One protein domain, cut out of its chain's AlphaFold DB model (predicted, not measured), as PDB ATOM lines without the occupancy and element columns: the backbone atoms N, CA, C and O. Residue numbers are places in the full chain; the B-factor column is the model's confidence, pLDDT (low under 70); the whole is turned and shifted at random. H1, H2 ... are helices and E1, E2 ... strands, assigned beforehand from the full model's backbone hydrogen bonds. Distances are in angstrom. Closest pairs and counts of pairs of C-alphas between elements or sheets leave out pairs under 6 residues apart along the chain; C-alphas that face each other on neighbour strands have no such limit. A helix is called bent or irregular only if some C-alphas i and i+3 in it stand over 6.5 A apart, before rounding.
ATOM      1  N   PRO A  19     -11.535 -64.936  14.919       60.06
ATOM      2  CA  PRO A  19     -12.624 -64.028  14.568       60.06
ATOM      3  C   PRO A  19     -12.635 -63.716  13.059       60.06
ATOM      4  O   PRO A  19     -11.569 -63.697  12.433       60.06
ATOM      5  N   PRO A  20     -13.806 -63.418  12.457       68.88
ATOM      6  CA  PRO A  20     -13.901 -63.066  11.043       68.88
ATOM      7  C   PRO A  20     -12.970 -61.905  10.672       68.88
ATOM      8  O   PRO A  20     -12.917 -60.887  11.366       68.88
ATOM      9  N   ALA A  21     -12.274 -62.010   9.536       71.31
ATOM     10  CA  ALA A  21     -11.321 -60.986   9.086       71.31
ATOM     11  C   ALA A  21     -11.960 -59.586   8.941       71.31
ATOM     12  O   ALA A  21     -11.307 -58.568   9.179       71.31
ATOM     13  N   GLN A  22     -13.257 -59.534   8.617       69.69
ATOM     14  CA  GLN A  22     -14.052 -58.304   8.588       69.69
ATOM     15  C   GLN A  22     -14.162 -57.646   9.975       69.69
ATOM     16  O   GLN A  22     -13.993 -56.432  10.083       69.69
ATOM     17  N   HIS A  23     -14.365 -58.424  11.044       71.19
ATOM     18  CA  HIS A  23     -14.467 -57.900  12.411       71.19
ATOM     19  C   HIS A  23     -13.115 -57.372  12.902       71.19
ATOM     20  O   HIS A  23     -13.057 -56.328  13.547       71.19
ATOM     21  N   VAL A  24     -12.015 -58.040  12.535       75.62
ATOM     22  CA  VAL A  24     -10.649 -57.572  12.830       75.62
ATOM     23  C   VAL A  24     -10.368 -56.230  12.141       75.62
ATOM     24  O   VAL A  24      -9.886 -55.299  12.787       75.62
ATOM     25  N   SER A  25     -10.725 -56.095  10.860       82.44
ATOM     26  CA  SER A  25     -10.596 -54.838  10.106       82.44
ATOM     27  C   SER A  25     -11.420 -53.702  10.732       82.44
ATOM     28  O   SER A  25     -10.903 -52.609  10.986       82.44
ATOM     29  N   LEU A  26     -12.681 -53.984  11.076       83.19
ATOM     30  CA  LEU A  26     -13.580 -53.028  11.724       83.19
ATOM     31  C   LEU A  26     -13.059 -52.590  13.106       83.19
ATOM     32  O   LEU A  26     -13.105 -51.404  13.437       83.19
ATOM     33  N   ALA A  27     -12.500 -53.514  13.893       81.62
ATOM     34  CA  ALA A  27     -11.915 -53.201  15.194       81.62
ATOM     35  C   ALA A  27     -10.666 -52.307  15.084       81.62
ATOM     36  O   ALA A  27     -10.490 -51.386  15.886       81.62
ATOM     37  N   GLN A  28      -9.829 -52.516  14.063       84.06
ATOM     38  CA  GLN A  28      -8.679 -51.653  13.764       84.06
ATOM     39  C   GLN A  28      -9.097 -50.251  13.288       84.06
ATOM     40  O   GLN A  28      -8.425 -49.260  13.577       84.06
ATOM     41  N   GLU A  29     -10.195 -50.135  12.543       85.94
ATOM     42  CA  GLU A  29     -10.773 -48.850  12.135       85.94
ATOM     43  C   GLU A  29     -11.360 -48.084  13.326       85.94
ATOM     44  O   GLU A  29     -11.012 -46.918  13.523       85.94
ATOM     45  N   PHE A  30     -12.141 -48.753  14.182       87.44
ATOM     46  CA  PHE A  30     -12.654 -48.161  15.419       87.44
ATOM     47  C   PHE A  30     -11.520 -47.679  16.330       87.44
ATOM     48  O   PHE A  30     -11.553 -46.545  16.803       87.44
ATOM     49  N   GLN A  31     -10.469 -48.487  16.522       85.44
ATOM     50  CA  GLN A  31      -9.322 -48.090  17.340       85.44
ATOM     51  C   GLN A  31      -8.585 -46.869  16.765       85.44
ATOM     52  O   GLN A  31      -8.225 -45.976  17.526       85.44
ATOM     53  N   ARG A  32      -8.410 -46.770  15.438       86.75
ATOM     54  CA  ARG A  32      -7.850 -45.560  14.798       86.75
ATOM     55  C   ARG A  32      -8.737 -44.332  15.024       86.75
ATOM     56  O   ARG A  32      -8.214 -43.263  15.340       86.75
ATOM     57  N   GLY A  33     -10.056 -44.496  14.919       87.44
ATOM     58  CA  GLY A  33     -11.034 -43.451  15.229       87.44
ATOM     59  C   GLY A  33     -10.933 -42.968  16.678       87.44
ATOM     60  O   GLY A  33     -10.867 -41.763  16.914       87.44
ATOM     61  N   LEU A  34     -10.834 -43.889  17.645       87.50
ATOM     62  CA  LEU A  34     -10.594 -43.539  19.047       87.50
ATOM     63  C   LEU A  34      -9.289 -42.749  19.197       87.50
ATOM     64  O   LEU A  34      -9.314 -41.650  19.743       87.50
ATOM     65  N   THR A  35      -8.168 -43.253  18.674       87.19
ATOM     66  CA  THR A  35      -6.871 -42.568  18.787       87.19
ATOM     67  C   THR A  35      -6.944 -41.121  18.294       87.19
ATOM     68  O   THR A  35      -6.485 -40.236  19.008       87.19
ATOM     69  N   SER A  36      -7.602 -40.864  17.156       88.06
ATOM     70  CA  SER A  36      -7.831 -39.504  16.644       88.06
ATOM     71  C   SER A  36      -8.666 -38.634  17.599       88.06
ATOM     72  O   SER A  36      -8.274 -37.511  17.911       88.06
ATOM     73  N   ILE A  37      -9.784 -39.145  18.124       87.75
ATOM     74  CA  ILE A  37     -10.669 -38.392  19.035       87.75
ATOM     75  C   ILE A  37      -9.928 -37.939  20.302       87.75
ATOM     76  O   ILE A  37     -10.096 -36.802  20.757       87.75
ATOM     77  N   PHE A  38      -9.107 -38.823  20.868       84.06
ATOM     78  CA  PHE A  38      -8.352 -38.543  22.085       84.06
ATOM     79  C   PHE A  38      -7.043 -37.769  21.817       84.06
ATOM     80  O   PHE A  38      -6.603 -37.047  22.708       84.06
ATOM     81  N   SER A  39      -6.455 -37.820  20.612       81.00
ATOM     82  CA  SER A  39      -5.319 -36.955  20.237       81.00
ATOM     83  C   SER A  39      -5.740 -35.514  19.930       81.00
ATOM     84  O   SER A  39      -5.044 -34.577  20.312       81.00
ATOM     85  N   ASP A  40      -6.914 -35.308  19.325       68.50
ATOM     86  CA  ASP A  40      -7.484 -33.967  19.094       68.50
ATOM     87  C   ASP A  40      -7.723 -33.189  20.404       68.50
ATOM     88  O   ASP A  40      -7.885 -31.970  20.402       68.50
ATOM     89  N   SER A  41      -7.798 -33.904  21.529       59.75
ATOM     90  CA  SER A  41      -8.061 -33.348  22.858       59.75
ATOM     91  C   SER A  41      -6.843 -32.642  23.477       59.75
ATOM     92  O   SER A  41      -6.984 -31.933  24.475       59.75
ATOM     93  N   THR A  42      -5.649 -32.770  22.890       57.84
ATOM     94  CA  THR A  42      -4.444 -32.052  23.333       57.84
ATOM     95  C   THR A  42      -4.135 -30.856  22.436       57.84
ATOM     96  O   THR A  42      -3.387 -30.968  21.467       57.84
ATOM     97  N   ALA A  43      -4.642 -29.675  22.800       55.44
ATOM     98  CA  ALA A  43      -4.082 -28.424  22.288       55.44
ATOM     99  C   ALA A  43      -2.645 -28.242  22.832       55.44
ATOM    100  O   ALA A  43      -2.421 -28.491  24.024       55.44
ATOM    101  N   PRO A  44      -1.668 -27.800  22.014       49.16
ATOM    102  CA  PRO A  44      -0.279 -27.671  22.451       49.16
ATOM    103  C   PRO A  44      -0.167 -26.749  23.675       49.16
ATOM    104  O   PRO A  44      -0.609 -25.601  23.653       49.16
ATOM    105  N   GLY A  45       0.406 -27.277  24.761       53.50
ATOM    106  CA  GLY A  45       0.583 -26.568  26.034       53.50
ATOM    107  C   GLY A  45      -0.519 -26.766  27.088       53.50
ATOM    108  O   GLY A  45      -0.368 -26.252  28.195       53.50
ATOM    109  N   ARG A  46      -1.600 -27.517  26.814       58.88
ATOM    110  CA  ARG A  46      -2.631 -27.855  27.822       58.88
ATOM    111  C   ARG A  46      -2.609 -29.340  28.197       58.88
ATOM    112  O   ARG A  46      -2.451 -30.203  27.338       58.88
ATOM    113  N   LYS A  47      -2.818 -29.644  29.484       63.72
ATOM    114  CA  LYS A  47      -3.121 -31.012  29.941       63.72
ATOM    115  C   LYS A  47      -4.514 -31.398  29.432       63.72
ATOM    116  O   LYS A  47      -5.446 -30.620  29.614       63.72
ATOM    117  N   SER A  48      -4.653 -32.573  28.817       75.44
ATOM    118  CA  SER A  48      -5.971 -33.100  28.436       75.44
ATOM    119  C   SER A  48      -6.769 -33.489  29.681       75.44
ATOM    120  O   SER A  48      -6.213 -34.135  30.567       75.44
ATOM    121  N   ALA A  49      -8.060 -33.152  29.720       80.12
ATOM    122  CA  ALA A  49      -8.998 -33.667  30.724       80.12
ATOM    123  C   ALA A  49      -9.461 -35.111  30.430       80.12
ATOM    124  O   ALA A  49     -10.159 -35.730  31.232       80.12
ATOM    125  N   VAL A  50      -9.124 -35.635  29.245       83.62
ATOM    126  CA  VAL A  50      -9.669 -36.880  28.694       83.62
ATOM    127  C   VAL A  50      -8.551 -37.738  28.091       83.62
ATOM    128  O   VAL A  50      -7.694 -37.238  27.360       83.62
ATOM    129  N   HIS A  51      -8.551 -39.035  28.395       85.25
ATOM    130  CA  HIS A  51      -7.459 -39.965  28.108       85.25
ATOM    131  C   HIS A  51      -7.962 -41.247  27.435       85.25
ATOM    132  O   HIS A  51      -8.941 -41.851  27.878       85.25
ATOM    133  N   LEU A  52      -7.273 -41.671  26.374       83.50
ATOM    134  CA  LEU A  52      -7.554 -42.914  25.652       83.50
ATOM    135  C   LEU A  52      -7.251 -44.132  26.535       83.50
ATOM    136  O   LEU A  52      -6.288 -44.105  27.296       83.50
ATOM    137  N   ASN A  53      -8.009 -45.223  26.385       79.12
ATOM    138  CA  ASN A  53      -7.587 -46.532  26.890       79.12
ATOM    139  C   ASN A  53      -6.448 -47.080  25.997       79.12
ATOM    140  O   ASN A  53      -6.713 -47.418  24.842       79.12
ATOM    141  N   PRO A  54      -5.184 -47.130  26.464       62.06
ATOM    142  CA  PRO A  54      -4.033 -47.099  25.562       62.06
ATOM    143  C   PRO A  54      -3.640 -48.439  24.913       62.06
ATOM    144  O   PRO A  54      -2.637 -48.444  24.205       62.06
ATOM    145  N   ASP A  55      -4.353 -49.557  25.132       66.50
ATOM    146  CA  ASP A  55      -3.787 -50.879  24.800       66.50
ATOM    147  C   ASP A  55      -4.722 -51.959  24.201       66.50
ATOM    148  O   ASP A  55      -5.951 -51.951  24.296       66.50
ATOM    149  N   THR A  56      -4.049 -52.918  23.565       52.09
ATOM    150  CA  THR A  56      -4.462 -54.008  22.662       52.09
ATOM    151  C   THR A  56      -5.673 -54.860  23.062       52.09
ATOM    152  O   THR A  56      -6.369 -55.361  22.176       52.09
ATOM    153  N   VAL A  57      -5.996 -54.990  24.353       64.69
ATOM    154  CA  VAL A  57      -7.183 -55.740  24.831       64.69
ATOM    155  C   VAL A  57      -8.492 -55.156  24.273       64.69
ATOM    156  O   VAL A  57      -9.480 -55.876  24.112       64.69
ATOM    157  N   MET A  58      -8.486 -53.871  23.903       70.62
ATOM    158  CA  MET A  58      -9.613 -53.181  23.272       70.62
ATOM    159  C   MET A  58     -10.140 -53.861  22.005       70.62
ATOM    160  O   MET A  58     -11.355 -53.920  21.830       70.62
ATOM    161  N   GLN A  59      -9.268 -54.413  21.150       73.88
ATOM    162  CA  GLN A  59      -9.722 -55.118  19.945       73.88
ATOM    163  C   GLN A  59     -10.499 -56.379  20.327       73.88
ATOM    164  O   GLN A  59     -11.646 -56.530  19.924       73.88
ATOM    165  N   GLN A  60      -9.933 -57.236  21.183       77.94
ATOM    166  CA  GLN A  60     -10.598 -58.469  21.618       77.94
ATOM    167  C   GLN A  60     -11.923 -58.194  22.346       77.94
ATOM    168  O   GLN A  60     -12.893 -58.926  22.164       77.94
ATOM    169  N   LYS A  61     -11.987 -57.123  23.148       82.25
ATOM    170  CA  LYS A  61     -13.223 -56.706  23.825       82.25
ATOM    171  C   LYS A  61     -14.287 -56.193  22.866       82.25
ATOM    172  O   LYS A  61     -15.454 -56.504  23.071       82.25
ATOM    173  N   LEU A  62     -13.901 -55.450  21.830       83.12
ATOM    174  CA  LEU A  62     -14.827 -55.018  20.789       83.12
ATOM    175  C   LEU A  62     -15.324 -56.197  19.944       83.12
ATOM    176  O   LEU A  62     -16.512 -56.257  19.655       83.12
ATOM    177  N   LEU A  63     -14.460 -57.159  19.609       83.00
ATOM    178  CA  LEU A  63     -14.860 -58.382  18.906       83.00
ATOM    179  C   LEU A  63     -15.936 -59.143  19.694       83.00
ATOM    180  O   LEU A  63     -17.028 -59.351  19.179       83.00
ATOM    181  N   SER A  64     -15.692 -59.434  20.976       83.31
ATOM    182  CA  SER A  64     -16.679 -60.117  21.829       83.31
ATOM    183  C   SER A  64     -17.925 -59.284  22.167       83.31
ATOM    184  O   SER A  64     -18.929 -59.843  22.603       83.31
ATOM    185  N   PHE A  65     -17.875 -57.962  21.984       86.44
ATOM    186  CA  PHE A  65     -19.044 -57.082  22.070       86.44
ATOM    187  C   PHE A  65     -19.901 -57.175  20.798       86.44
ATOM    188  O   PHE A  65     -21.117 -57.296  20.897       86.44
ATOM    189  N   LEU A  66     -19.278 -57.166  19.613       83.38
ATOM    190  CA  LEU A  66     -19.966 -57.336  18.326       83.38
ATOM    191  C   LEU A  66     -20.580 -58.743  18.201       83.38
ATOM    192  O   LEU A  66     -21.735 -58.865  17.813       83.38
ATOM    193  N   GLU A  67     -19.876 -59.786  18.650       83.38
ATOM    194  CA  GLU A  67     -20.409 -61.158  18.735       83.38
ATOM    195  C   GLU A  67     -21.677 -61.244  19.616       83.38
ATOM    196  O   GLU A  67     -22.637 -61.930  19.264       83.38
ATOM    197  N   GLU A  68     -21.733 -60.518  20.742       83.56
ATOM    198  CA  GLU A  68     -22.945 -60.440  21.578       83.56
ATOM    199  C   GLU A  68     -24.049 -59.596  20.905       83.56
ATOM    200  O   GLU A  68     -25.226 -59.923  21.051       83.56
ATOM    201  N   CYS A  69     -23.701 -58.562  20.121       80.56
ATOM    202  CA  CYS A  69     -24.671 -57.805  19.313       80.56
ATOM    203  C   CYS A  69     -25.362 -58.714  18.286       80.56
ATOM    204  O   CYS A  69     -26.588 -58.723  18.213       80.56
ATOM    205  N   GLU A  70     -24.597 -59.519  17.541       80.69
ATOM    206  CA  GLU A  70     -25.140 -60.517  16.610       80.69
ATOM    207  C   GLU A  70     -26.043 -61.526  17.326       80.69
ATOM    208  O   GLU A  70     -27.157 -61.795  16.875       80.69
ATOM    209  N   CYS A  71     -25.604 -62.050  18.477       78.62
ATOM    210  CA  CYS A  71     -26.394 -62.994  19.268       78.62
ATOM    211  C   CYS A  71     -27.731 -62.404  19.747       78.62
ATOM    212  O   CYS A  71     -28.710 -63.143  19.845       78.62
ATOM    213  N   ILE A  72     -27.785 -61.101  20.041       73.94
ATOM    214  CA  ILE A  72     -29.026 -60.403  20.403       73.94
ATOM    215  C   ILE A  72     -29.898 -60.153  19.165       73.94
ATOM    216  O   ILE A  72     -31.091 -60.424  19.225       73.94
ATOM    217  N   CYS A  73     -29.331 -59.720  18.034       72.69
ATOM    218  CA  CYS A  73     -30.088 -59.510  16.791       72.69
ATOM    219  C   CYS A  73     -30.716 -60.792  16.225       72.69
ATOM    220  O   CYS A  73     -31.782 -60.740  15.614       72.69
ATOM    221  N   LEU A  74     -30.067 -61.944  16.420       74.69
ATOM    222  CA  LEU A  74     -30.584 -63.250  16.004       74.69
ATOM    223  C   LEU A  74     -31.688 -63.798  16.927       74.69
ATOM    224  O   LEU A  74     -32.339 -64.780  16.567       74.69
ATOM    225  N   ASP A  75     -31.914 -63.190  18.097       69.12
ATOM    226  CA  ASP A  75     -32.987 -63.559  19.019       69.12
ATOM    227  C   ASP A  75     -34.216 -62.653  18.799       69.12
ATOM    228  O   ASP A  75     -34.219 -61.494  19.219       69.12
ATOM    229  N   PRO A  76     -35.309 -63.153  18.185       65.62
ATOM    230  CA  PRO A  76     -36.480 -62.335  17.874       65.62
ATOM    231  C   PRO A  76     -37.246 -61.855  19.117       65.62
ATOM    232  O   PRO A  76     -38.179 -61.065  18.971       65.62
ATOM    233  N   THR A  77     -36.890 -62.333  20.317       66.31
ATOM    234  CA  THR A  77     -37.477 -61.905  21.597       66.31
ATOM    235  C   THR A  77     -36.732 -60.739  22.251       66.31
ATOM    236  O   THR A  77     -37.183 -60.230  23.279       66.31
ATOM    237  N   LYS A  78     -35.603 -60.303  21.676       65.81
ATOM    238  CA  LYS A  78     -34.759 -59.237  22.219       65.81
ATOM    239  C   LYS A  78     -34.736 -58.014  21.311       65.81
ATOM    240  O   LYS A  78     -34.822 -58.105  20.091       65.81
ATOM    241  N   GLU A  79     -34.582 -56.858  21.940       69.75
ATOM    242  CA  GLU A  79     -34.334 -55.582  21.276       69.75
ATOM    243  C   GLU A  79     -32.852 -55.223  21.447       69.75
ATOM    244  O   GLU A  79     -32.296 -55.393  22.536       69.75
ATOM    245  N   LEU A  80     -32.201 -54.772  20.372       76.38
ATOM    246  CA  LEU A  80     -30.804 -54.342  20.398       76.38
ATOM    247  C   LEU A  80     -30.729 -52.839  20.699       76.38
ATOM    248  O   LEU A  80     -30.974 -52.024  19.810       76.38
ATOM    249  N   ASP A  81     -30.311 -52.466  21.909       80.69
ATOM    250  CA  ASP A  81     -30.010 -51.071  22.258       80.69
ATOM    251  C   ASP A  81     -28.516 -50.901  22.572       80.69
ATOM    252  O   ASP A  81     -28.003 -51.401  23.581       80.69
ATOM    253  N   ILE A  82     -27.813 -50.164  21.706       83.25
ATOM    254  CA  ILE A  82     -26.407 -49.802  21.895       83.25
ATOM    255  C   ILE A  82     -26.294 -48.303  22.163       83.25
ATOM    256  O   ILE A  82     -26.667 -47.478  21.332       83.25
ATOM    257  N   SER A  83     -25.699 -47.944  23.303       86.12
ATOM    258  CA  SER A  83     -25.566 -46.549  23.738       86.12
ATOM    259  C   SER A  83     -24.243 -46.270  24.454       86.12
ATOM    260  O   SER A  83     -23.649 -47.149  25.082       86.12
ATOM    261  N   LEU A  84     -23.777 -45.017  24.396       89.62
ATOM    262  CA  LEU A  84     -22.643 -44.550  25.199       89.62
ATOM    263  C   LEU A  84     -23.124 -44.171  26.605       89.62
ATOM    264  O   LEU A  84     -24.094 -43.434  26.758       89.62
ATOM    265  N   GLY A  85     -22.429 -44.650  27.629       90.31
ATOM    266  CA  GLY A  85     -22.672 -44.306  29.023       90.31
ATOM    267  C   GLY A  85     -21.383 -44.105  29.812       90.31
ATOM    268  O   GLY A  85     -20.275 -44.099  29.271       90.31
ATOM    269  N   TYR A  86     -21.556 -43.945  31.118       89.69
ATOM    270  CA  TYR A  86     -20.519 -43.591  32.072       89.69
ATOM    271  C   TYR A  86     -20.453 -44.606  33.210       89.69
ATOM    272  O   TYR A  86     -21.485 -44.994  33.762       89.69
ATOM    273  N   HIS A  87     -19.238 -44.995  33.589       89.31
ATOM    274  CA  HIS A  87     -18.943 -45.767  34.800       89.31
ATOM    275  C   HIS A  87     -17.957 -44.981  35.669       89.31
ATOM    276  O   HIS A  87     -17.203 -44.165  35.146       89.31
ATOM    277  N   TYR A  88     -17.960 -45.215  36.979       87.00
ATOM    278  CA  TYR A  88     -17.079 -44.536  37.926       87.00
ATOM    279  C   TYR A  88     -16.319 -45.548  38.766       87.00
ATOM    280  O   TYR A  88     -16.901 -46.518  39.245       87.00
ATOM    281  N   THR A  89     -15.021 -45.310  38.927       85.19
ATOM    282  CA  THR A  89     -14.095 -46.218  39.604       85.19
ATOM    283  C   THR A  89     -12.997 -45.449  40.345       85.19
ATOM    284  O   THR A  89     -12.857 -44.230  40.214       85.19
ATOM    285  N   ASN A  90     -12.211 -46.176  41.133       85.06
ATOM    286  CA  ASN A  90     -10.986 -45.703  41.770       85.06
ATOM    287  C   ASN A  90      -9.780 -45.977  40.832       85.06
ATOM    288  O   ASN A  90      -9.792 -47.001  40.137       85.06
ATOM    289  N   PRO A  91      -8.730 -45.129  40.767       85.81
ATOM    290  CA  PRO A  91      -7.649 -45.274  39.791       85.81
ATOM    291  C   PRO A  91      -6.797 -46.517  40.049       85.81
ATOM    292  O   PRO A  91      -6.177 -47.025  39.118       85.81
ATOM    293  N   GLU A  92      -6.805 -47.046  41.281       85.81
ATOM    294  CA  GLU A  92      -6.133 -48.304  41.631       85.81
ATOM    295  C   GLU A  92      -6.615 -49.485  40.765       85.81
ATOM    296  O   GLU A  92      -5.823 -50.360  40.408       85.81
ATOM    297  N   TYR A  93      -7.882 -49.472  40.331       85.50
ATOM    298  CA  TYR A  93      -8.457 -50.513  39.477       85.50
ATOM    299  C   TYR A  93      -8.177 -50.314  37.983       85.50
ATOM    300  O   TYR A  93      -8.474 -51.216  37.196       85.50
ATOM    301  N   TRP A  94      -7.604 -49.178  37.559       86.06
ATOM    302  CA  TRP A  94      -7.413 -48.862  36.139       86.06
ATOM    303  C   TRP A  94      -6.582 -49.926  35.412       86.06
ATOM    304  O   TRP A  94      -7.006 -50.419  34.371       86.06
ATOM    305  N   SER A  95      -5.482 -50.391  36.011       84.94
ATOM    306  CA  SER A  95      -4.633 -51.459  35.453       84.94
ATOM    307  C   SER A  95      -5.395 -52.774  35.211       84.94
ATOM    308  O   SER A  95      -5.213 -53.438  34.187       84.94
ATOM    309  N   CYS A  96      -6.306 -53.137  36.118       85.56
ATOM    310  CA  CYS A  96      -7.171 -54.306  35.972       85.56
ATOM    311  C   CYS A  96      -8.248 -54.090  34.900       85.56
ATOM    312  O   CYS A  96      -8.542 -55.012  34.140       85.56
ATOM    313  N   ILE A  97      -8.802 -52.878  34.801       87.75
ATOM    314  CA  ILE A  97      -9.812 -52.506  33.801       87.75
ATOM    315  C   ILE A  97      -9.204 -52.464  32.392       87.75
ATOM    316  O   ILE A  97      -9.829 -52.953  31.452       87.75
ATOM    317  N   GLN A  98      -7.968 -51.984  32.232       84.31
ATOM    318  CA  GLN A  98      -7.221 -52.079  30.973       84.31
ATOM    319  C   GLN A  98      -7.019 -53.543  30.552       84.31
ATOM    320  O   GLN A  98      -7.232 -53.893  29.394       84.31
ATOM    321  N   LYS A  99      -6.645 -54.416  31.499       83.88
ATOM    322  CA  LYS A  99      -6.326 -55.824  31.217       83.88
ATOM    323  C   LYS A  99      -7.553 -56.714  30.977       83.88
ATOM    324  O   LYS A  99      -7.468 -57.662  30.200       83.88
ATOM    325  N   TYR A 100      -8.674 -56.457  31.653       84.75
ATOM    326  CA  TYR A 100      -9.834 -57.361  31.659       84.75
ATOM    327  C   TYR A 100     -11.165 -56.705  31.258       84.75
ATOM    328  O   TYR A 100     -12.175 -57.406  31.150       84.75
ATOM    329  N   GLY A 101     -11.190 -55.395  31.002       87.19
ATOM    330  CA  GLY A 101     -12.416 -54.601  30.902       87.19
ATOM    331  C   GLY A 101     -13.115 -54.434  32.255       87.19
ATOM    332  O   GLY A 101     -12.587 -54.807  33.303       87.19
ATOM    333  N   LEU A 102     -14.340 -53.904  32.235       89.56
ATOM    334  CA  LEU A 102     -15.223 -53.995  33.398       89.56
ATOM    335  C   LEU A 102     -15.697 -55.445  33.561       89.56
ATOM    336  O   LEU A 102     -15.981 -56.130  32.578       89.56
ATOM    337  N   LEU A 103     -15.762 -55.903  34.809       87.62
ATOM    338  CA  LEU A 103     -16.148 -57.261  35.190       87.62
ATOM    339  C   LEU A 103     -17.260 -57.206  36.237       87.62
ATOM    340  O   LEU A 103     -17.194 -56.397  37.168       87.62
ATOM    341  N   THR A 104     -18.227 -58.114  36.141       86.94
ATOM    342  CA  THR A 104     -19.199 -58.387  37.213       86.94
ATOM    343  C   THR A 104     -18.503 -58.897  38.483       86.94
ATOM    344  O   THR A 104     -17.346 -59.323  38.452       86.94
ATOM    345  N   ARG A 105     -19.187 -58.876  39.632       81.06
ATOM    346  CA  ARG A 105     -18.657 -59.407  40.899       81.06
ATOM    347  C   ARG A 105     -18.321 -60.894  40.762       81.06
ATOM    348  O   ARG A 105     -17.224 -61.278  41.164       81.06
ATOM    349  N   ARG A 106     -19.175 -61.721  40.143       82.44
ATOM    350  CA  ARG A 106     -18.863 -63.141  39.876       82.44
ATOM    351  C   ARG A 106     -17.632 -63.306  38.984       82.44
ATOM    352  O   ARG A 106     -16.775 -64.128  39.294       82.44
ATOM    353  N   GLU A 107     -17.490 -62.509  37.925       86.38
ATOM    354  CA  GLU A 107     -16.314 -62.567  37.042       86.38
ATOM    355  C   GLU A 107     -15.014 -62.091  37.708       86.38
ATOM    356  O   GLU A 107     -13.942 -62.568  37.319       86.38
ATOM    357  N   ARG A 108     -15.095 -61.185  38.696       86.25
ATOM    358  CA  ARG A 108     -13.964 -60.794  39.558       86.25
ATOM    359  C   ARG A 108     -13.585 -61.911  40.530       86.25
ATOM    360  O   ARG A 108     -12.415 -62.285  40.570       86.25
ATOM    361  N   HIS A 109     -14.555 -62.497  41.242       82.25
ATOM    362  CA  HIS A 109     -14.315 -63.639  42.140       82.25
ATOM    363  C   HIS A 109     -13.711 -64.838  41.395       82.25
ATOM    364  O   HIS A 109     -12.728 -65.403  41.860       82.25
ATOM    365  N   ALA A 110     -14.216 -65.170  40.201       85.62
ATOM    366  CA  ALA A 110     -13.676 -66.241  39.355       85.62
ATOM    367  C   ALA A 110     -12.229 -65.999  38.868       85.62
ATOM    368  O   ALA A 110     -11.608 -66.899  38.309       85.62
ATOM    369  N   ARG A 111     -11.696 -64.784  39.053       85.56
ATOM    370  CA  ARG A 111     -10.319 -64.381  38.721       85.56
ATOM    371  C   ARG A 111      -9.507 -63.977  39.959       85.56
ATOM    372  O   ARG A 111      -8.422 -63.422  39.807       85.56
ATOM    373  N   SER A 112     -10.038 -64.209  41.162       83.94
ATOM    374  CA  SER A 112      -9.450 -63.791  42.446       83.94
ATOM    375  C   SER A 112      -9.128 -62.287  42.537       83.94
ATOM    376  O   SER A 112      -8.221 -61.880  43.261       83.94
ATOM    377  N   ILE A 113      -9.875 -61.442  41.816       81.19
ATOM    378  CA  ILE A 113      -9.712 -59.982  41.845       81.19
ATOM    379  C   ILE A 113     -10.508 -59.431  43.031       81.19
ATOM    380  O   ILE A 113     -11.736 -59.324  42.973       81.19
ATOM    381  N   CYS A 114      -9.805 -59.082  44.108       69.44
ATOM    382  CA  CYS A 114     -10.393 -58.417  45.266       69.44
ATOM    383  C   CYS A 114     -10.593 -56.914  44.996       69.44
ATOM    384  O   CYS A 114      -9.774 -56.274  44.339       69.44
ATOM    385  N   VAL A 115     -11.689 -56.359  45.509       67.44
ATOM    386  CA  VAL A 115     -12.065 -54.938  45.430       67.44
ATOM    387  C   VAL A 115     -12.546 -54.556  46.824       67.44
ATOM    388  O   VAL A 115     -13.326 -55.318  47.396       67.44
ATOM    389  N   ARG A 116     -12.082 -53.430  47.378       55.78
ATOM    390  CA  ARG A 116     -12.388 -53.046  48.769       55.78
ATOM    391  C   ARG A 116     -13.864 -52.675  48.950       55.78
ATOM    392  O   ARG A 116     -14.516 -53.199  49.845       55.78
ATOM    393  N   ASP A 117     -14.409 -51.892  48.022       54.62
ATOM    394  CA  ASP A 117     -15.817 -51.485  48.018       54.62
ATOM    395  C   ASP A 117     -16.665 -52.356  47.076       54.62
ATOM    396  O   ASP A 117     -16.417 -52.423  45.872       54.62
ATOM    397  N   ASN A 118     -17.718 -53.004  47.590       51.22
ATOM    398  CA  ASN A 118     -18.653 -53.803  46.777       51.22
ATOM    399  C   ASN A 118     -20.129 -53.466  47.065       51.22
ATOM    400  O   ASN A 118     -20.930 -54.340  47.403       51.22
ATOM    401  N   GLY A 119     -20.512 -52.200  46.879       50.03
ATOM    402  CA  GLY A 119     -21.896 -51.718  47.003       50.03
ATOM    403  C   GLY A 119     -22.854 -52.243  45.916       50.03
ATOM    404  O   GLY A 119     -23.238 -51.514  45.003       50.03
ATOM    405  N   ALA A 120     -23.282 -53.504  46.012       52.03
ATOM    406  CA  ALA A 120     -24.138 -54.176  45.027       52.03
ATOM    407  C   ALA A 120     -25.651 -53.934  45.251       52.03
ATOM    408  O   ALA A 120     -26.415 -54.861  45.520       52.03
ATOM    409  N   THR A 121     -26.110 -52.686  45.112       51.59
ATOM    410  CA  THR A 121     -27.517 -52.290  45.369       51.59
ATOM    411  C   THR A 121     -28.581 -53.027  44.532       51.59
ATOM    412  O   THR A 121     -29.751 -53.089  44.932       51.59
ATOM    413  N   HIS A 122     -28.204 -53.567  43.368       49.75
ATOM    414  CA  HIS A 122     -29.057 -54.256  42.384       49.75
ATOM    415  C   HIS A 122     -28.485 -55.637  41.985       49.75
ATOM    416  O   HIS A 122     -28.714 -56.147  40.884       49.75
ATOM    417  N   GLY A 123     -27.744 -56.258  42.909       61.66
ATOM    418  CA  GLY A 123     -27.120 -57.563  42.715       61.66
ATOM    419  C   GLY A 123     -25.864 -57.503  41.847       61.66
ATOM    420  O   GLY A 123     -25.211 -56.461  41.730       61.66
ATOM    421  N   ASP A 124     -25.518 -58.650  41.265       72.25
ATOM    422  CA  ASP A 124     -24.313 -58.804  40.456       72.25
ATOM    423  C   ASP A 124     -24.458 -58.133  39.079       72.25
ATOM    424  O   ASP A 124     -25.430 -58.377  38.360       72.25
ATOM    425  N   GLY A 125     -23.513 -57.263  38.726       78.44
ATOM    426  CA  GLY A 125     -23.541 -56.515  37.474       78.44
ATOM    427  C   GLY A 125     -22.583 -55.325  37.425       78.44
ATOM    428  O   GLY A 125     -21.967 -54.943  38.423       78.44
ATOM    429  N   ILE A 126     -22.470 -54.733  36.238       86.81
ATOM    430  CA  ILE A 126     -21.669 -53.542  35.939       86.81
ATOM    431  C   ILE A 126     -22.615 -52.341  35.863       86.81
ATOM    432  O   ILE A 126     -23.491 -52.277  35.002       86.81
ATOM    433  N   TYR A 127     -22.446 -51.394  36.784       85.12
ATOM    434  CA  TYR A 127     -23.323 -50.233  36.938       85.12
ATOM    435  C   TYR A 127     -22.865 -49.107  36.015       85.12
ATOM    436  O   TYR A 127     -21.709 -48.694  36.060       85.12
ATOM    437  N   THR A 128     -23.771 -48.584  35.196       87.44
ATOM    438  CA  THR A 128     -23.498 -47.485  34.261       87.44
ATOM    439  C   THR A 128     -24.613 -46.446  34.314       87.44
ATOM    440  O   THR A 128     -25.723 -46.745  34.756       87.44
ATOM    441  N   SER A 129     -24.357 -45.230  33.836       84.12
ATOM    442  CA  SER A 129     -25.394 -44.211  33.659       84.12
ATOM    443  C   SER A 129     -25.270 -43.486  32.328       84.12
ATOM    444  O   SER A 129     -24.175 -43.340  31.797       84.12
ATOM    445  N   SER A 130     -26.391 -42.999  31.808       83.62
ATOM    446  CA  SER A 130     -26.424 -42.100  30.649       83.62
ATOM    447  C   SER A 130     -26.037 -40.652  31.002       83.62
ATOM    448  O   SER A 130     -25.675 -39.877  30.122       83.62
ATOM    449  N   ASN A 131     -26.064 -40.282  32.289       78.75
ATOM    450  CA  ASN A 131     -25.700 -38.952  32.778       78.75
ATOM    451  C   ASN A 131     -24.273 -38.973  33.373       78.75
ATOM    452  O   ASN A 131     -24.042 -39.715  34.335       78.75
ATOM    453  N   PRO A 132     -23.323 -38.144  32.885       77.31
ATOM    454  CA  PRO A 132     -21.956 -38.113  33.413       77.31
ATOM    455  C   PRO A 132     -21.901 -37.740  34.897       77.31
ATOM    456  O   PRO A 132     -21.017 -38.206  35.606       77.31
ATOM    457  N   MET A 133     -22.851 -36.948  35.395       73.88
ATOM    458  CA  MET A 133     -22.903 -36.504  36.789       73.88
ATOM    459  C   MET A 133     -23.631 -37.479  37.725       73.88
ATOM    460  O   MET A 133     -23.685 -37.226  38.925       73.88
ATOM    461  N   ALA A 134     -24.172 -38.603  37.239       67.12
ATOM    462  CA  ALA A 134     -25.006 -39.496  38.056       67.12
ATOM    463  C   ALA A 134     -24.314 -40.026  39.326       67.12
ATOM    464  O   ALA A 134     -24.971 -40.211  40.352       67.12
ATOM    465  N   PHE A 135     -22.994 -40.228  39.268       66.38
ATOM    466  CA  PHE A 135     -22.188 -40.755  40.371       66.38
ATOM    467  C   PHE A 135     -21.273 -39.704  41.026       66.38
ATOM    468  O   PHE A 135     -20.495 -40.041  41.913       66.38
ATOM    469  N   CYS A 136     -21.394 -38.414  40.673       56.44
ATOM    470  CA  CYS A 136     -20.525 -37.353  41.205       56.44
ATOM    471  C   CYS A 136     -20.652 -37.129  42.726       56.44
ATOM    472  O   CYS A 136     -19.832 -36.426  43.311       56.44
ATOM    473  N   LYS A 137     -21.663 -37.733  43.367       52.66
ATOM    474  CA  LYS A 137     -21.874 -37.728  44.823       52.66
ATOM    475  C   LYS A 137     -21.119 -38.834  45.576       52.66
ATOM    476  O   LYS A 137     -21.117 -38.806  46.795       52.66
ATOM    477  N   PHE A 138     -20.487 -39.781  44.879       56.50
ATOM    478  CA  PHE A 138     -19.702 -40.879  45.472       56.50
ATOM    479  C   PHE A 138     -18.181 -40.652  45.334       56.50
ATOM    480  O   PHE A 138     -17.391 -41.597  45.348       56.50
ATOM    481  N   ARG A 139     -17.769 -39.389  45.155       51.19
ATOM    482  CA  ARG A 139     -16.399 -38.987  44.792       51.19
ATOM    483  C   ARG A 139     -15.317 -39.434  45.768       51.19
ATOM    484  O   ARG A 139     -14.210 -39.703  45.316       51.19
ATOM    485  N   ASP A 140     -15.649 -39.557  47.048       52.75
ATOM    486  CA  ASP A 140     -14.702 -39.978  48.090       52.75
ATOM    487  C   ASP A 140     -14.211 -41.425  47.881       52.75
ATOM    488  O   ASP A 140     -13.161 -41.801  48.390       52.75
ATOM    489  N   HIS A 141     -14.941 -42.216  47.080       54.78
ATOM    490  CA  HIS A 141     -14.640 -43.618  46.772       54.78
ATOM    491  C   HIS A 141     -14.311 -43.839  45.278       54.78
ATOM    492  O   HIS A 141     -13.587 -44.775  44.931       54.78
ATOM    493  N   ALA A 142     -14.795 -42.968  44.377       59.94
ATOM    494  CA  ALA A 142     -14.566 -43.063  42.932       59.94
ATOM    495  C   ALA A 142     -14.298 -41.692  42.278       59.94
ATOM    496  O   ALA A 142     -15.218 -40.924  41.980       59.94
ATOM    497  N   ASN A 143     -13.023 -41.399  42.009       79.94
ATOM    498  CA  ASN A 143     -12.561 -40.135  41.422       79.94
ATOM    499  C   ASN A 143     -12.229 -40.223  39.912       79.94
ATOM    500  O   ASN A 143     -11.906 -39.200  39.313       79.94
ATOM    501  N   MET A 144     -12.347 -41.397  39.278       86.88
ATOM    502  CA  MET A 144     -12.124 -41.593  37.842       86.88
ATOM    503  C   MET A 144     -13.438 -41.943  37.133       86.88
ATOM    504  O   MET A 144     -14.107 -42.916  37.487       86.88
ATOM    505  N   GLY A 145     -13.792 -41.163  36.110       89.44
ATOM    506  CA  GLY A 145     -14.920 -41.439  35.223       89.44
ATOM    507  C   GLY A 145     -14.463 -42.142  33.945       89.44
ATOM    508  O   GLY A 145     -13.415 -41.814  33.393       89.44
ATOM    509  N   LEU A 146     -15.243 -43.110  33.464       91.50
ATOM    510  CA  LEU A 146     -14.968 -43.900  32.262       91.50
ATOM    511  C   LEU A 146     -16.039 -43.666  31.195       91.50
ATOM    512  O   LEU A 146     -17.228 -43.646  31.512       91.50
ATOM    513  N   PHE A 147     -15.628 -43.595  29.929       92.12
ATOM    514  CA  PHE A 147     -16.522 -43.715  28.775       92.12
ATOM    515  C   PHE A 147     -16.746 -45.194  28.453       92.12
ATOM    516  O   PHE A 147     -15.785 -45.928  28.214       92.12
ATOM    517  N   VAL A 148     -18.003 -45.631  28.429       91.56
ATOM    518  CA  VAL A 148     -18.375 -47.047  28.307       91.56
ATOM    519  C   VAL A 148     -19.430 -47.218  27.221       91.56
ATOM    520  O   VAL A 148     -20.550 -46.736  27.375       91.56
ATOM    521  N   VAL A 149     -19.107 -47.924  26.134       90.56
ATOM    522  CA  VAL A 149     -20.141 -48.421  25.206       90.56
ATOM    523  C   VAL A 149     -20.904 -49.520  25.921       90.56
ATOM    524  O   VAL A 149     -20.283 -50.369  26.559       90.56
ATOM    525  N   ARG A 150     -22.231 -49.498  25.832       90.31
ATOM    526  CA  ARG A 150     -23.136 -50.443  26.487       90.31
ATOM    527  C   ARG A 150     -23.994 -51.131  25.442       90.31
ATOM    528  O   ARG A 150     -24.522 -50.456  24.566       90.31
ATOM    529  N   LEU A 151     -24.182 -52.430  25.610       85.38
ATOM    530  CA  LEU A 151     -25.130 -53.262  24.887       85.38
ATOM    531  C   LEU A 151     -26.218 -53.702  25.866       85.38
ATOM    532  O   LEU A 151     -25.958 -54.433  26.824       85.38
ATOM    533  N   SER A 152     -27.429 -53.206  25.646       73.88
ATOM    534  CA  SER A 152     -28.624 -53.586  26.393       73.88
ATOM    535  C   SER A 152     -29.479 -54.509  25.525       73.88
ATOM    536  O   SER A 152     -29.647 -54.255  24.335       73.88
ATOM    537  N   GLY A 153     -29.952 -55.601  26.126       68.31
ATOM    538  CA  GLY A 153     -30.817 -56.601  25.494       68.31
ATOM    539  C   GLY A 153     -32.184 -56.632  26.173       68.31
ATOM    540  O   GLY A 153     -32.746 -55.585  26.491       68.31
ATOM    541  N   SER A 154     -32.685 -57.832  26.494       62.25
ATOM    542  CA  SER A 154     -33.891 -57.978  27.321       62.25
ATOM    543  C   SER A 154     -33.730 -57.206  28.638       62.25
ATOM    544  O   SER A 154     -32.820 -57.475  29.432       62.25
ATOM    545  N   SER A 155     -34.594 -56.210  28.851       58.69
ATOM    546  CA  SER A 155     -34.494 -55.292  29.985       58.69
ATOM    547  C   SER A 155     -35.676 -55.421  30.940       58.69
ATOM    548  O   SER A 155     -36.806 -55.661  30.522       58.69
ATOM    549  N   THR A 156     -35.414 -55.286  32.241       54.41
ATOM    550  CA  THR A 156     -36.465 -55.238  33.268       54.41
ATOM    551  C   THR A 156     -36.214 -54.108  34.261       54.41
ATOM    552  O   THR A 156     -35.084 -53.645  34.437       54.41
ATOM    553  N   THR A 157     -37.285 -53.655  34.911       53.81
ATOM    554  CA  THR A 157     -37.266 -52.675  36.010       53.81
ATOM    555  C   THR A 157     -37.156 -53.335  37.392       53.81
ATOM    556  O   THR A 157     -36.915 -52.655  38.397       53.81
ATOM    557  N   GLU A 158     -37.306 -54.660  37.448       49.16
ATOM    558  CA  GLU A 158     -37.323 -55.485  38.655       49.16
ATOM    559  C   GLU A 158     -35.943 -56.085  38.962       49.16
ATOM    560  O   GLU A 158     -35.084 -56.229  38.094       49.16
ATOM    561  N   LYS A 159     -35.684 -56.417  40.232       49.31
ATOM    562  CA  LYS A 159     -34.338 -56.829  40.675       49.31
ATOM    563  C   LYS A 159     -33.975 -58.281  40.335       49.31
ATOM    564  O   LYS A 159     -32.783 -58.581  40.235       49.31
ATOM    565  N   GLU A 160     -34.970 -59.163  40.228       46.62
ATOM    566  CA  GLU A 160     -34.801 -60.614  40.433       46.62
ATOM    567  C   GLU A 160     -35.034 -61.479  39.189       46.62
ATOM    568  O   GLU A 160     -34.866 -62.696  39.256       46.62
ATOM    569  N   ASN A 161     -35.346 -60.892  38.030       50.97
ATOM    570  CA  ASN A 161     -35.481 -61.688  36.815       50.97
ATOM    571  C   ASN A 161     -34.103 -62.171  36.316       50.97
ATOM    572  O   ASN A 161     -33.333 -61.428  35.708       50.97
ATOM    573  N   ALA A 162     -33.794 -63.446  36.562       52.53
ATOM    574  CA  ALA A 162     -32.542 -64.081  36.152       52.53
ATOM    575  C   ALA A 162     -32.393 -64.272  34.626       52.53
ATOM    576  O   ALA A 162     -31.316 -64.658  34.176       52.53
ATOM    577  N   GLN A 163     -33.442 -64.014  33.832       57.44
ATOM    578  CA  GLN A 163     -33.432 -64.137  32.367       57.44
ATOM    579  C   GLN A 163     -33.155 -62.814  31.625       57.44
ATOM    580  O   GLN A 163     -33.019 -62.837  30.403       57.44
ATOM    581  N   CYS A 164     -33.073 -61.664  32.312       57.34
ATOM    582  CA  CYS A 164     -32.820 -60.381  31.648       57.34
ATOM    583  C   CYS A 164     -31.319 -60.064  31.526       57.34
ATOM    584  O   CYS A 164     -30.582 -60.097  32.516       57.34
ATOM    585  N   ASP A 165     -30.870 -59.685  30.328       63.78
ATOM    586  CA  ASP A 165     -29.478 -59.280  30.089       63.78
ATOM    587  C   ASP A 165     -29.170 -57.889  30.688       63.78
ATOM    588  O   ASP A 165     -28.009 -57.542  30.912       63.78
ATOM    589  N   THR A 166     -30.175 -57.047  30.953       66.75
ATOM    590  CA  THR A 166     -29.991 -55.702  31.538       66.75
ATOM    591  C   THR A 166     -31.076 -55.370  32.559       66.75
ATOM    592  O   THR A 166     -32.249 -55.661  32.349       66.75
ATOM    593  N   VAL A 167     -30.708 -54.702  33.654       65.50
ATOM    594  CA  VAL A 167     -31.685 -54.045  34.541       65.50
ATOM    595  C   VAL A 167     -31.626 -52.544  34.286       65.50
ATOM    596  O   VAL A 167     -30.583 -51.918  34.500       65.50
ATOM    597  N   THR A 168     -32.738 -51.972  33.829       62.72
ATOM    598  CA  THR A 168     -32.868 -50.552  33.474       62.72
ATOM    599  C   THR A 168     -33.738 -49.858  34.507       62.72
ATOM    600  O   THR A 168     -34.796 -50.365  34.882       62.72
ATOM    601  N   LYS A 169     -33.322 -48.678  34.976       55.81
ATOM    602  CA  LYS A 169     -34.094 -47.931  35.969       55.81
ATOM    603  C   LYS A 169     -34.178 -46.450  35.643       55.81
ATOM    604  O   LYS A 169     -33.208 -45.718  35.817       55.81
ATOM    605  N   GLN A 170     -35.379 -46.014  35.271       50.19
ATOM    606  CA  GLN A 170     -35.757 -44.605  35.269       50.19
ATOM    607  C   GLN A 170     -36.122 -44.188  36.703       50.19
ATOM    608  O   GLN A 170     -36.924 -44.846  37.370       50.19
ATOM    609  N   ARG A 171     -35.494 -43.124  37.218       41.97
ATOM    610  CA  ARG A 171     -35.778 -42.562  38.551       41.97
ATOM    611  C   ARG A 171     -35.694 -41.035  38.530       41.97
ATOM    612  O   ARG A 171     -34.657 -40.463  38.871       41.97
ATOM    613  N   GLY A 172     -36.808 -40.401  38.171       41.56
ATOM    614  CA  GLY A 172     -36.904 -38.950  38.033       41.56
ATOM    615  C   GLY A 172     -36.018 -38.394  36.913       41.56
ATOM    616  O   GLY A 172     -35.322 -39.128  36.204       41.56
ATOM    617  N   ILE A 173     -36.047 -37.072  36.764       29.38
ATOM    618  CA  ILE A 173     -35.368 -36.359  35.680       29.38
ATOM    619  C   ILE A 173     -33.849 -36.632  35.719       29.38
ATOM    620  O   ILE A 173     -33.163 -36.333  36.698       29.38
ATOM    621  N   GLY A 174     -33.317 -37.211  34.636       42.72
ATOM    622  CA  GLY A 174     -31.874 -37.312  34.386       42.72
ATOM    623  C   GLY A 174     -31.110 -38.458  35.068       42.72
ATOM    624  O   GLY A 174     -29.878 -38.399  35.112       42.72
ATOM    625  N   LYS A 175     -31.775 -39.503  35.591       49.84
ATOM    626  CA  LYS A 175     -31.109 -40.709  36.139       49.84
ATOM    627  C   LYS A 175     -31.579 -42.001  35.467       49.84
ATOM    628  O   LYS A 175     -32.332 -42.775  36.052       49.84
ATOM    629  N   ASP A 176     -31.070 -42.241  34.262       69.12
ATOM    630  CA  ASP A 176     -31.025 -43.573  33.648       69.12
ATOM    631  C   ASP A 176     -29.767 -44.298  34.153       69.12
ATOM    632  O   ASP A 176     -28.640 -43.965  33.759       69.12
ATOM    633  N   VAL A 177     -29.959 -45.227  35.094       76.12
ATOM    634  CA  VAL A 177     -28.919 -46.152  35.570       76.12
ATOM    635  C   VAL A 177     -29.225 -47.532  35.005       76.12
ATOM    636  O   VAL A 177     -30.325 -48.055  35.192       76.12
ATOM    637  N   ARG A 178     -28.227 -48.132  34.352       83.19
ATOM    638  CA  ARG A 178     -28.314 -49.460  33.740       83.19
ATOM    639  C   ARG A 178     -27.283 -50.394  34.346       83.19
ATOM    640  O   ARG A 178     -26.108 -50.031  34.451       83.19
ATOM    641  N   VAL A 179     -27.722 -51.588  34.726       85.19
ATOM    642  CA  VAL A 179     -26.876 -52.642  35.295       85.19
ATOM    643  C   VAL A 179     -26.756 -53.770  34.276       85.19
ATOM    644  O   VAL A 179     -27.733 -54.461  33.990       85.19
ATOM    645  N   LEU A 180     -25.555 -53.929  33.721       86.94
ATOM    646  CA  LEU A 180     -25.225 -54.958  32.731       86.94
ATOM    647  C   LEU A 180     -24.827 -56.249  33.458       86.94
ATOM    648  O   LEU A 180     -24.084 -56.190  34.441       86.94
ATOM    649  N   ARG A 181     -25.316 -57.408  33.011       84.38
ATOM    650  CA  ARG A 181     -25.136 -58.701  33.702       84.38
ATOM    651  C   ARG A 181     -23.909 -59.506  33.243       84.38
ATOM    652  O   ARG A 181     -23.604 -60.514  33.874       84.38
ATOM    653  N   LYS A 182     -23.197 -59.081  32.191       85.50
ATOM    654  CA  LYS A 182     -21.993 -59.737  31.637       85.50
ATOM    655  C   LYS A 182     -20.911 -58.712  31.276       85.50
ATOM    656  O   LYS A 182     -21.231 -57.599  30.862       85.50
ATOM    657  N   ALA A 183     -19.630 -59.092  31.329       85.88
ATOM    658  CA  ALA A 183     -18.532 -58.213  30.907       85.88
ATOM    659  C   ALA A 183     -18.507 -57.886  29.401       85.88
ATOM    660  O   ALA A 183     -17.968 -56.847  29.023       85.88
ATOM    661  N   ASN A 184     -19.038 -58.754  28.531       86.38
ATOM    662  CA  ASN A 184     -19.046 -58.533  27.077       86.38
ATOM    663  C   ASN A 184     -20.124 -57.539  26.611       86.38
ATOM    664  O   ASN A 184     -20.028 -57.019  25.508       86.38
ATOM    665  N   GLN A 185     -21.074 -57.177  27.476       88.88
ATOM    666  CA  GLN A 185     -22.044 -56.112  27.207       88.88
ATOM    667  C   GLN A 185     -21.438 -54.700  27.244       88.88
ATOM    668  O   GLN A 185     -22.171 -53.720  27.095       88.88
ATOM    669  N   CYS A 186     -20.132 -54.545  27.492       90.94
ATOM    670  CA  CYS A 186     -19.520 -53.223  27.503       90.94
ATOM    671  C   CYS A 186     -18.045 -53.168  27.100       90.94
ATOM    672  O   CYS A 186     -17.273 -54.104  27.311       90.94
ATOM    673  N   VAL A 187     -17.649 -52.008  26.569       90.38
ATOM    674  CA  VAL A 187     -16.267 -51.696  26.174       90.38
ATOM    675  C   VAL A 187     -15.878 -50.320  26.722       90.38
ATOM    676  O   VAL A 187     -16.590 -49.338  26.512       90.38
ATOM    677  N   VAL A 188     -14.747 -50.244  27.433       91.38
ATOM    678  CA  VAL A 188     -14.225 -49.006  28.044       91.38
ATOM    679  C   VAL A 188     -13.338 -48.263  27.048       91.38
ATOM    680  O   VAL A 188     -12.215 -48.686  26.787       91.38
ATOM    681  N   LEU A 189     -13.817 -47.140  26.517       90.31
ATOM    682  CA  LEU A 189     -13.136 -46.392  25.451       90.31
ATOM    683  C   LEU A 189     -11.984 -45.512  25.960       90.31
ATOM    684  O   LEU A 189     -11.005 -45.283  25.252       90.31
ATOM    685  N   GLY A 190     -12.109 -45.013  27.186       89.50
ATOM    686  CA  GLY A 190     -11.167 -44.084  27.803       89.50
ATOM    687  C   GLY A 190     -11.705 -43.541  29.122       89.50
ATOM    688  O   GLY A 190     -12.781 -43.946  29.572       89.50
ATOM    689  N   HIS A 191     -10.967 -42.621  29.735       91.12
ATOM    690  CA  HIS A 191     -11.267 -42.082  31.060       91.12
ATOM    691  C   HIS A 191     -11.046 -40.565  31.163       91.12
ATOM    692  O   HIS A 191     -10.428 -39.944  30.301       91.12
ATOM    693  N   PHE A 192     -11.563 -39.973  32.235       89.75
ATOM    694  CA  PHE A 192     -11.406 -38.571  32.626       89.75
ATOM    695  C   PHE A 192     -11.398 -38.468  34.160       89.75
ATOM    696  O   PHE A 192     -11.833 -39.396  34.851       89.75
ATOM    697  N   GLN A 193     -10.908 -37.362  34.721       88.12
ATOM    698  CA  GLN A 193     -10.966 -37.149  36.173       88.12
ATOM    699  C   GLN A 193     -12.356 -36.649  36.580       88.12
ATOM    700  O   GLN A 193     -12.894 -35.719  35.984       88.12
ATOM    701  N   ALA A 194     -12.953 -37.226  37.625       83.69
ATOM    702  CA  ALA A 194     -14.304 -36.872  38.070       83.69
ATOM    703  C   ALA A 194     -14.438 -35.387  38.451       83.69
ATOM    704  O   ALA A 194     -15.524 -34.814  38.338       83.69
ATOM    705  N   GLU A 195     -13.345 -34.765  38.903       80.81
ATOM    706  CA  GLU A 195     -13.244 -33.333  39.210       80.81
ATOM    707  C   GLU A 195     -13.370 -32.420  37.980       80.81
ATOM    708  O   GLU A 195     -13.912 -31.322  38.098       80.81
ATOM    709  N   ASP A 196     -12.951 -32.871  36.794       83.44
ATOM    710  CA  ASP A 196     -12.958 -32.056  35.575       83.44
ATOM    711  C   ASP A 196     -14.377 -31.698  35.111       83.44
ATOM    712  O   ASP A 196     -14.583 -30.633  34.535       83.44
ATOM    713  N   LEU A 197     -15.388 -32.494  35.472       76.12
ATOM    714  CA  LEU A 197     -16.798 -32.169  35.224       76.12
ATOM    715  C   LEU A 197     -17.307 -30.913  35.959       76.12
ATOM    716  O   LEU A 197     -18.383 -30.424  35.632       76.12
ATOM    717  N   GLN A 198     -16.575 -30.384  36.947       70.88
ATOM    718  CA  GLN A 198     -16.909 -29.111  37.609       70.88
ATOM    719  C   GLN A 198     -16.168 -27.904  37.021       70.88
ATOM    720  O   GLN A 198     -16.540 -26.763  37.296       70.88
ATOM    721  N   LYS A 199     -15.122 -28.129  36.221       75.81
ATOM    722  CA  LYS A 199     -14.341 -27.067  35.582       75.81
ATOM    723  C   LYS A 199     -14.980 -26.805  34.223       75.81
ATOM    724  O   LYS A 199     -14.970 -27.697  33.383       75.81
ATOM    725  N   SER A 200     -15.525 -25.610  33.990       68.00
ATOM    726  CA  SER A 200     -16.321 -25.308  32.782       68.00
ATOM    727  C   SER A 200     -15.659 -25.791  31.481       68.00
ATOM    728  O   SER A 200     -16.244 -26.607  30.772       68.00
ATOM    729  N   GLN A 201     -14.403 -25.404  31.240       70.75
ATOM    730  CA  GLN A 201     -13.639 -25.798  30.047       70.75
ATOM    731  C   GLN A 201     -13.407 -27.318  29.938       70.75
ATOM    732  O   GLN A 201     -13.556 -27.889  28.859       70.75
ATOM    733  N   SER A 202     -13.068 -27.998  31.039       76.31
ATOM    734  CA  SER A 202     -12.838 -29.450  31.021       76.31
ATOM    735  C   SER A 202     -14.149 -30.237  30.867       76.31
ATOM    736  O   SER A 202     -14.186 -31.257  30.180       76.31
ATOM    737  N   SER A 203     -15.248 -29.746  31.451       75.88
ATOM    738  CA  SER A 203     -16.585 -30.334  31.308       75.88
ATOM    739  C   SER A 203     -17.105 -30.236  29.868       75.88
ATOM    740  O   SER A 203     -17.629 -31.213  29.334       75.88
ATOM    741  N   GLU A 204     -16.862 -29.106  29.196       76.00
ATOM    742  CA  GLU A 204     -17.147 -28.913  27.774       76.00
ATOM    743  C   GLU A 204     -16.332 -29.890  26.913       76.00
ATOM    744  O   GLU A 204     -16.893 -30.580  26.063       76.00
ATOM    745  N   GLN A 205     -15.034 -30.052  27.197       81.56
ATOM    746  CA  GLN A 205     -14.179 -31.030  26.517       81.56
ATOM    747  C   GLN A 205     -14.687 -32.480  26.662       81.56
ATOM    748  O   GLN A 205     -14.666 -33.245  25.690       81.56
ATOM    749  N   ILE A 206     -15.175 -32.865  27.846       83.06
ATOM    750  CA  ILE A 206     -15.766 -34.190  28.099       83.06
ATOM    751  C   ILE A 206     -17.047 -34.393  27.268       83.06
ATOM    752  O   ILE A 206     -17.238 -35.468  26.692       83.06
ATOM    753  N   LEU A 207     -17.899 -33.368  27.144       80.75
ATOM    754  CA  LEU A 207     -19.128 -33.417  26.338       80.75
ATOM    755  C   LEU A 207     -18.848 -33.419  24.824       80.75
ATOM    756  O   LEU A 207     -19.459 -34.194  24.087       80.75
ATOM    757  N   VAL A 208     -17.878 -32.631  24.352       82.88
ATOM    758  CA  VAL A 208     -17.406 -32.672  22.955       82.88
ATOM    759  C   VAL A 208     -16.848 -34.056  22.621       82.88
ATOM    760  O   VAL A 208     -17.165 -34.616  21.567       82.88
ATOM    761  N   THR A 209     -16.079 -34.654  23.535       86.56
ATOM    762  CA  THR A 209     -15.553 -36.015  23.363       86.56
ATOM    763  C   THR A 209     -16.675 -37.052  23.335       86.56
ATOM    764  O   THR A 209     -16.684 -37.879  22.428       86.56
ATOM    765  N   HIS A 210     -17.680 -36.966  24.219       87.31
ATOM    766  CA  HIS A 210     -18.889 -37.800  24.131       87.31
ATOM    767  C   HIS A 210     -19.523 -37.713  22.732       87.31
ATOM    768  O   HIS A 210     -19.777 -38.740  22.106       87.31
ATOM    769  N   GLY A 211     -19.734 -36.499  22.208       81.19
ATOM    770  CA  GLY A 211     -20.330 -36.289  20.886       81.19
ATOM    771  C   GLY A 211     -19.512 -36.894  19.737       81.19
ATOM    772  O   GLY A 211     -20.086 -37.469  18.809       81.19
ATOM    773  N   LYS A 212     -18.174 -36.823  19.806       87.06
ATOM    774  CA  LYS A 212     -17.278 -37.507  18.857       87.06
ATOM    775  C   LYS A 212     -17.388 -39.036  18.970       87.06
ATOM    776  O   LYS A 212     -17.531 -39.709  17.951       87.06
ATOM    777  N   LEU A 213     -17.374 -39.579  20.191       88.12
ATOM    778  CA  LEU A 213     -17.470 -41.021  20.443       88.12
ATOM    779  C   LEU A 213     -18.809 -41.599  19.963       88.12
ATOM    780  O   LEU A 213     -18.811 -42.622  19.289       88.12
ATOM    781  N   VAL A 214     -19.935 -40.923  20.221       84.69
ATOM    782  CA  VAL A 214     -21.266 -41.330  19.727       84.69
ATOM    783  C   VAL A 214     -21.298 -41.458  18.202       84.69
ATOM    784  O   VAL A 214     -21.848 -42.431  17.685       84.69
ATOM    785  N   LYS A 215     -20.687 -40.514  17.473       84.19
ATOM    786  CA  LYS A 215     -20.595 -40.575  16.004       84.19
ATOM    787  C   LYS A 215     -19.784 -41.784  15.536       84.19
ATOM    788  O   LYS A 215     -20.260 -42.516  14.674       84.19
ATOM    789  N   LEU A 216     -18.614 -42.015  16.137       88.38
ATOM    790  CA  LEU A 216     -17.750 -43.152  15.808       88.38
ATOM    791  C   LEU A 216     -18.451 -44.494  16.075       88.38
ATOM    792  O   LEU A 216     -18.478 -45.353  15.201       88.38
ATOM    793  N   ILE A 217     -19.066 -44.652  17.252       86.38
ATOM    794  CA  ILE A 217     -19.809 -45.863  17.632       86.38
ATOM    795  C   ILE A 217     -20.915 -46.151  16.606       86.38
ATOM    796  O   ILE A 217     -20.994 -47.266  16.098       86.38
ATOM    797  N   ARG A 218     -21.722 -45.144  16.243       83.56
ATOM    798  CA  ARG A 218     -22.789 -45.294  15.242       83.56
ATOM    799  C   ARG A 218     -22.244 -45.708  13.870       83.56
ATOM    800  O   ARG A 218     -22.797 -46.611  13.256       83.56
ATOM    801  N   GLN A 219     -21.157 -45.090  13.404       85.25
ATOM    802  CA  GLN A 219     -20.518 -45.452  12.131       85.25
ATOM    803  C   GLN A 219     -20.029 -46.908  12.129       85.25
ATOM    804  O   GLN A 219     -20.266 -47.635  11.170       85.25
ATOM    805  N   THR A 220     -19.389 -47.348  13.214       85.56
ATOM    806  CA  THR A 220     -18.897 -48.724  13.363       85.56
ATOM    807  C   THR A 220     -20.029 -49.748  13.429       85.56
ATOM    808  O   THR A 220     -19.914 -50.798  12.806       85.56
ATOM    809  N   ILE A 221     -21.129 -49.442  14.125       82.56
ATOM    810  CA  ILE A 221     -22.310 -50.314  14.205       82.56
ATOM    811  C   ILE A 221     -23.000 -50.430  12.845       82.56
ATOM    812  O   ILE A 221     -23.243 -51.542  12.391       82.56
ATOM    813  N   ASN A 222     -23.265 -49.310  12.167       82.50
ATOM    814  CA  ASN A 222     -23.888 -49.335  10.842       82.50
ATOM    815  C   ASN A 222     -23.052 -50.172   9.867       82.50
ATOM    816  O   ASN A 222     -23.571 -51.097   9.256       82.50
ATOM    817  N   LYS A 223     -21.734 -49.936   9.820       84.56
ATOM    818  CA  LYS A 223     -20.807 -50.691   8.970       84.56
ATOM    819  C   LYS A 223     -20.737 -52.182   9.327       84.56
ATOM    820  O   LYS A 223     -20.520 -53.010   8.449       84.56
ATOM    821  N   HIS A 224     -20.903 -52.547  10.600       82.94
ATOM    822  CA  HIS A 224     -20.995 -53.947  11.020       82.94
ATOM    823  C   HIS A 224     -22.231 -54.628  10.423       82.94
ATOM    824  O   HIS A 224     -22.091 -55.668   9.785       82.94
ATOM    825  N   PHE A 225     -23.409 -54.011  10.558       77.81
ATOM    826  CA  PHE A 225     -24.657 -54.565  10.027       77.81
ATOM    827  C   PHE A 225     -24.733 -54.519   8.495       77.81
ATOM    828  O   PHE A 225     -25.143 -55.504   7.895       77.81
ATOM    829  N   GLU A 226     -24.214 -53.472   7.846       78.56
ATOM    830  CA  GLU A 226     -24.049 -53.420   6.383       78.56
ATOM    831  C   GLU A 226     -23.220 -54.606   5.858       78.56
ATOM    832  O   GLU A 226     -23.575 -55.205   4.845       78.56
ATOM    833  N   ASN A 227     -22.142 -54.998   6.554       72.50
ATOM    834  CA  ASN A 227     -21.355 -56.178   6.176       72.50
ATOM    835  C   ASN A 227     -22.145 -57.492   6.345       72.50
ATOM    836  O   ASN A 227     -21.948 -58.411   5.549       72.50
ATOM    837  N   LEU A 228     -23.034 -57.589   7.340       67.38
ATOM    838  CA  LEU A 228     -23.875 -58.770   7.584       67.38
ATOM    839  C   LEU A 228     -25.006 -58.904   6.547       67.38
ATOM    840  O   LEU A 228     -25.236 -60.002   6.031       67.38
ATOM    841  N   ASP A 229     -25.650 -57.794   6.174       57.72
ATOM    842  CA  ASP A 229     -26.746 -57.767   5.192       57.72
ATOM    843  C   ASP A 229     -26.292 -58.153   3.772       57.72
ATOM    844  O   ASP A 229     -27.100 -58.639   2.980       57.72
ATOM    845  N   THR A 230     -24.989 -58.081   3.451       52.16
ATOM    846  CA  THR A 230     -24.462 -58.640   2.183       52.16
ATOM    847  C   THR A 230     -24.633 -60.165   2.042       52.16
ATOM    848  O   THR A 230     -24.339 -60.710   0.978       52.16
ATOM    849  N   GLY A 231     -25.119 -60.860   3.082       49.84
ATOM    850  CA  GLY A 231     -25.396 -62.299   3.070       49.84
ATOM    851  C   GLY A 231     -26.862 -62.730   3.242       49.84
ATOM    852  O   GLY A 231     -27.143 -63.908   3.003       49.84
TER     853      GLY A 231
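Overview. This is residues 19 to 231 of the 607 residues of the protein "RING-type E3 ubiquitin transferase" of Amphiprora paludosa (UniProt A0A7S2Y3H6). A strongly twisted sheet of four strands, E1 E7 E4 E2, stands in the middle, with the long helix H5 and helix H2 over one face and H1 side by side with H5. On the other face lie H3 and a second, smaller sheet, E3 E6 E5, whose strands cross those of the first; the two make a sandwich, two sheets face to face, with planes 34 degrees apart. The printed part has 213 residues with five named helices and seven named strands, in the order H1 E1 H2 E2 H3 H4 E3 E4 E5 E6 E7 H5; both sheets are antiparallel and the class is mixed, helices and strands. It is compact, with a radius of gyration of the C-alphas of 17.0 A, and rounded, spanning 50 by 39 by 38 A.

Arrangement. H1, residues 21 to 39, touches H5, residues 200 to 229, at a shallow tilt of 14 degrees, opposite ways; their closest C-alphas are those of Phe 30 and Thr 220, 6.6 A apart. With residues 23 to 31 alone, H1 touches residues 58 to 63 of H2, residues 57 to 73, at a steep tilt of 59 degrees, opposite ways; the closest C-alphas are those of Ala 27 and Gln 59, at 5.6 A. The larger sheet runs E1, residues 50 to 52, then E7, residues 186 to 193, then E4, residues 144 to 152, then E2, residues 81 to 89. Within hydrogen-bond range are N 51 and O 191 at 2.8 A, N 189 and O 147 at 2.9 A, and N 85 and O 148 at 2.8 A. E2 bends by 56 degrees at residue 84, E4 by 55 degrees at residue 149 and E7 by 62 degrees at residue 189. There are three layers, helices on both faces of this sheet: H1, H2 and H5 on one face, and H3, residues 91 to 100, on the other. H2 has a height over the sheet of 9.0 A, H5 of 7.6 A, and both lie over E7 and E4. H3 has a height of 8.5 A and is irregular, with C-alphas 92 and 95 7.1 A apart. H2 and H3 only just touch, only at their ends, with 3 pairs of C-alphas within 8 A, the closest being those of Val 57 and Lys 99, at 6.4 A. H4, residues 105 to 109, touches no helix and is not on either sheet. The smaller sheet runs E3, residues 126 to 129, then E6, residues 176 to 180, then E5, residues 166 to 170; N 128 and O 178 are 2.8 A apart, N 179 and O 167 2.9 A. E5 and E6 form a hairpin. The strands of the two sheets stand at 70 degrees, and the closest C-alphas of E2 and E3 are those of His 87 and Thr 128, at 4.9 A. Every O i to N i+4 pair is within hydrogen-bond range in H1, H2, H4 and H5; in H3 it is 4 of 6.

Along the chain. H1 begins at C-alpha 21, (-11.321, -60.986, 9.086), and is 27.2 A long. After E1, H2 is 24.6 A long and E2 24.0 A. H3, 14.7 A long, H4 and E3 follow. E4 is 23.4 A long, E5 13.1 A, E6 12.8 A, and E7, 20.2 A long, begins at C-alpha 186, (-19.520, -53.223, 27.503). H5, 43.9 A long, ends at C-alpha 229, (-26.746, -57.767, 5.192).

Size, cuts and confidence. The C-alphas farthest apart are those of Gly 45 and Pro 76, at 52.1 A. The printed part has no cut. The links H4 to E3, E3 to E4 and E4 to E5 are long. The mean pLDDT of the printed part is 75.2; 68 residues are under 70, among them residues 114 to 123, 134 to 142 and 153 to 176.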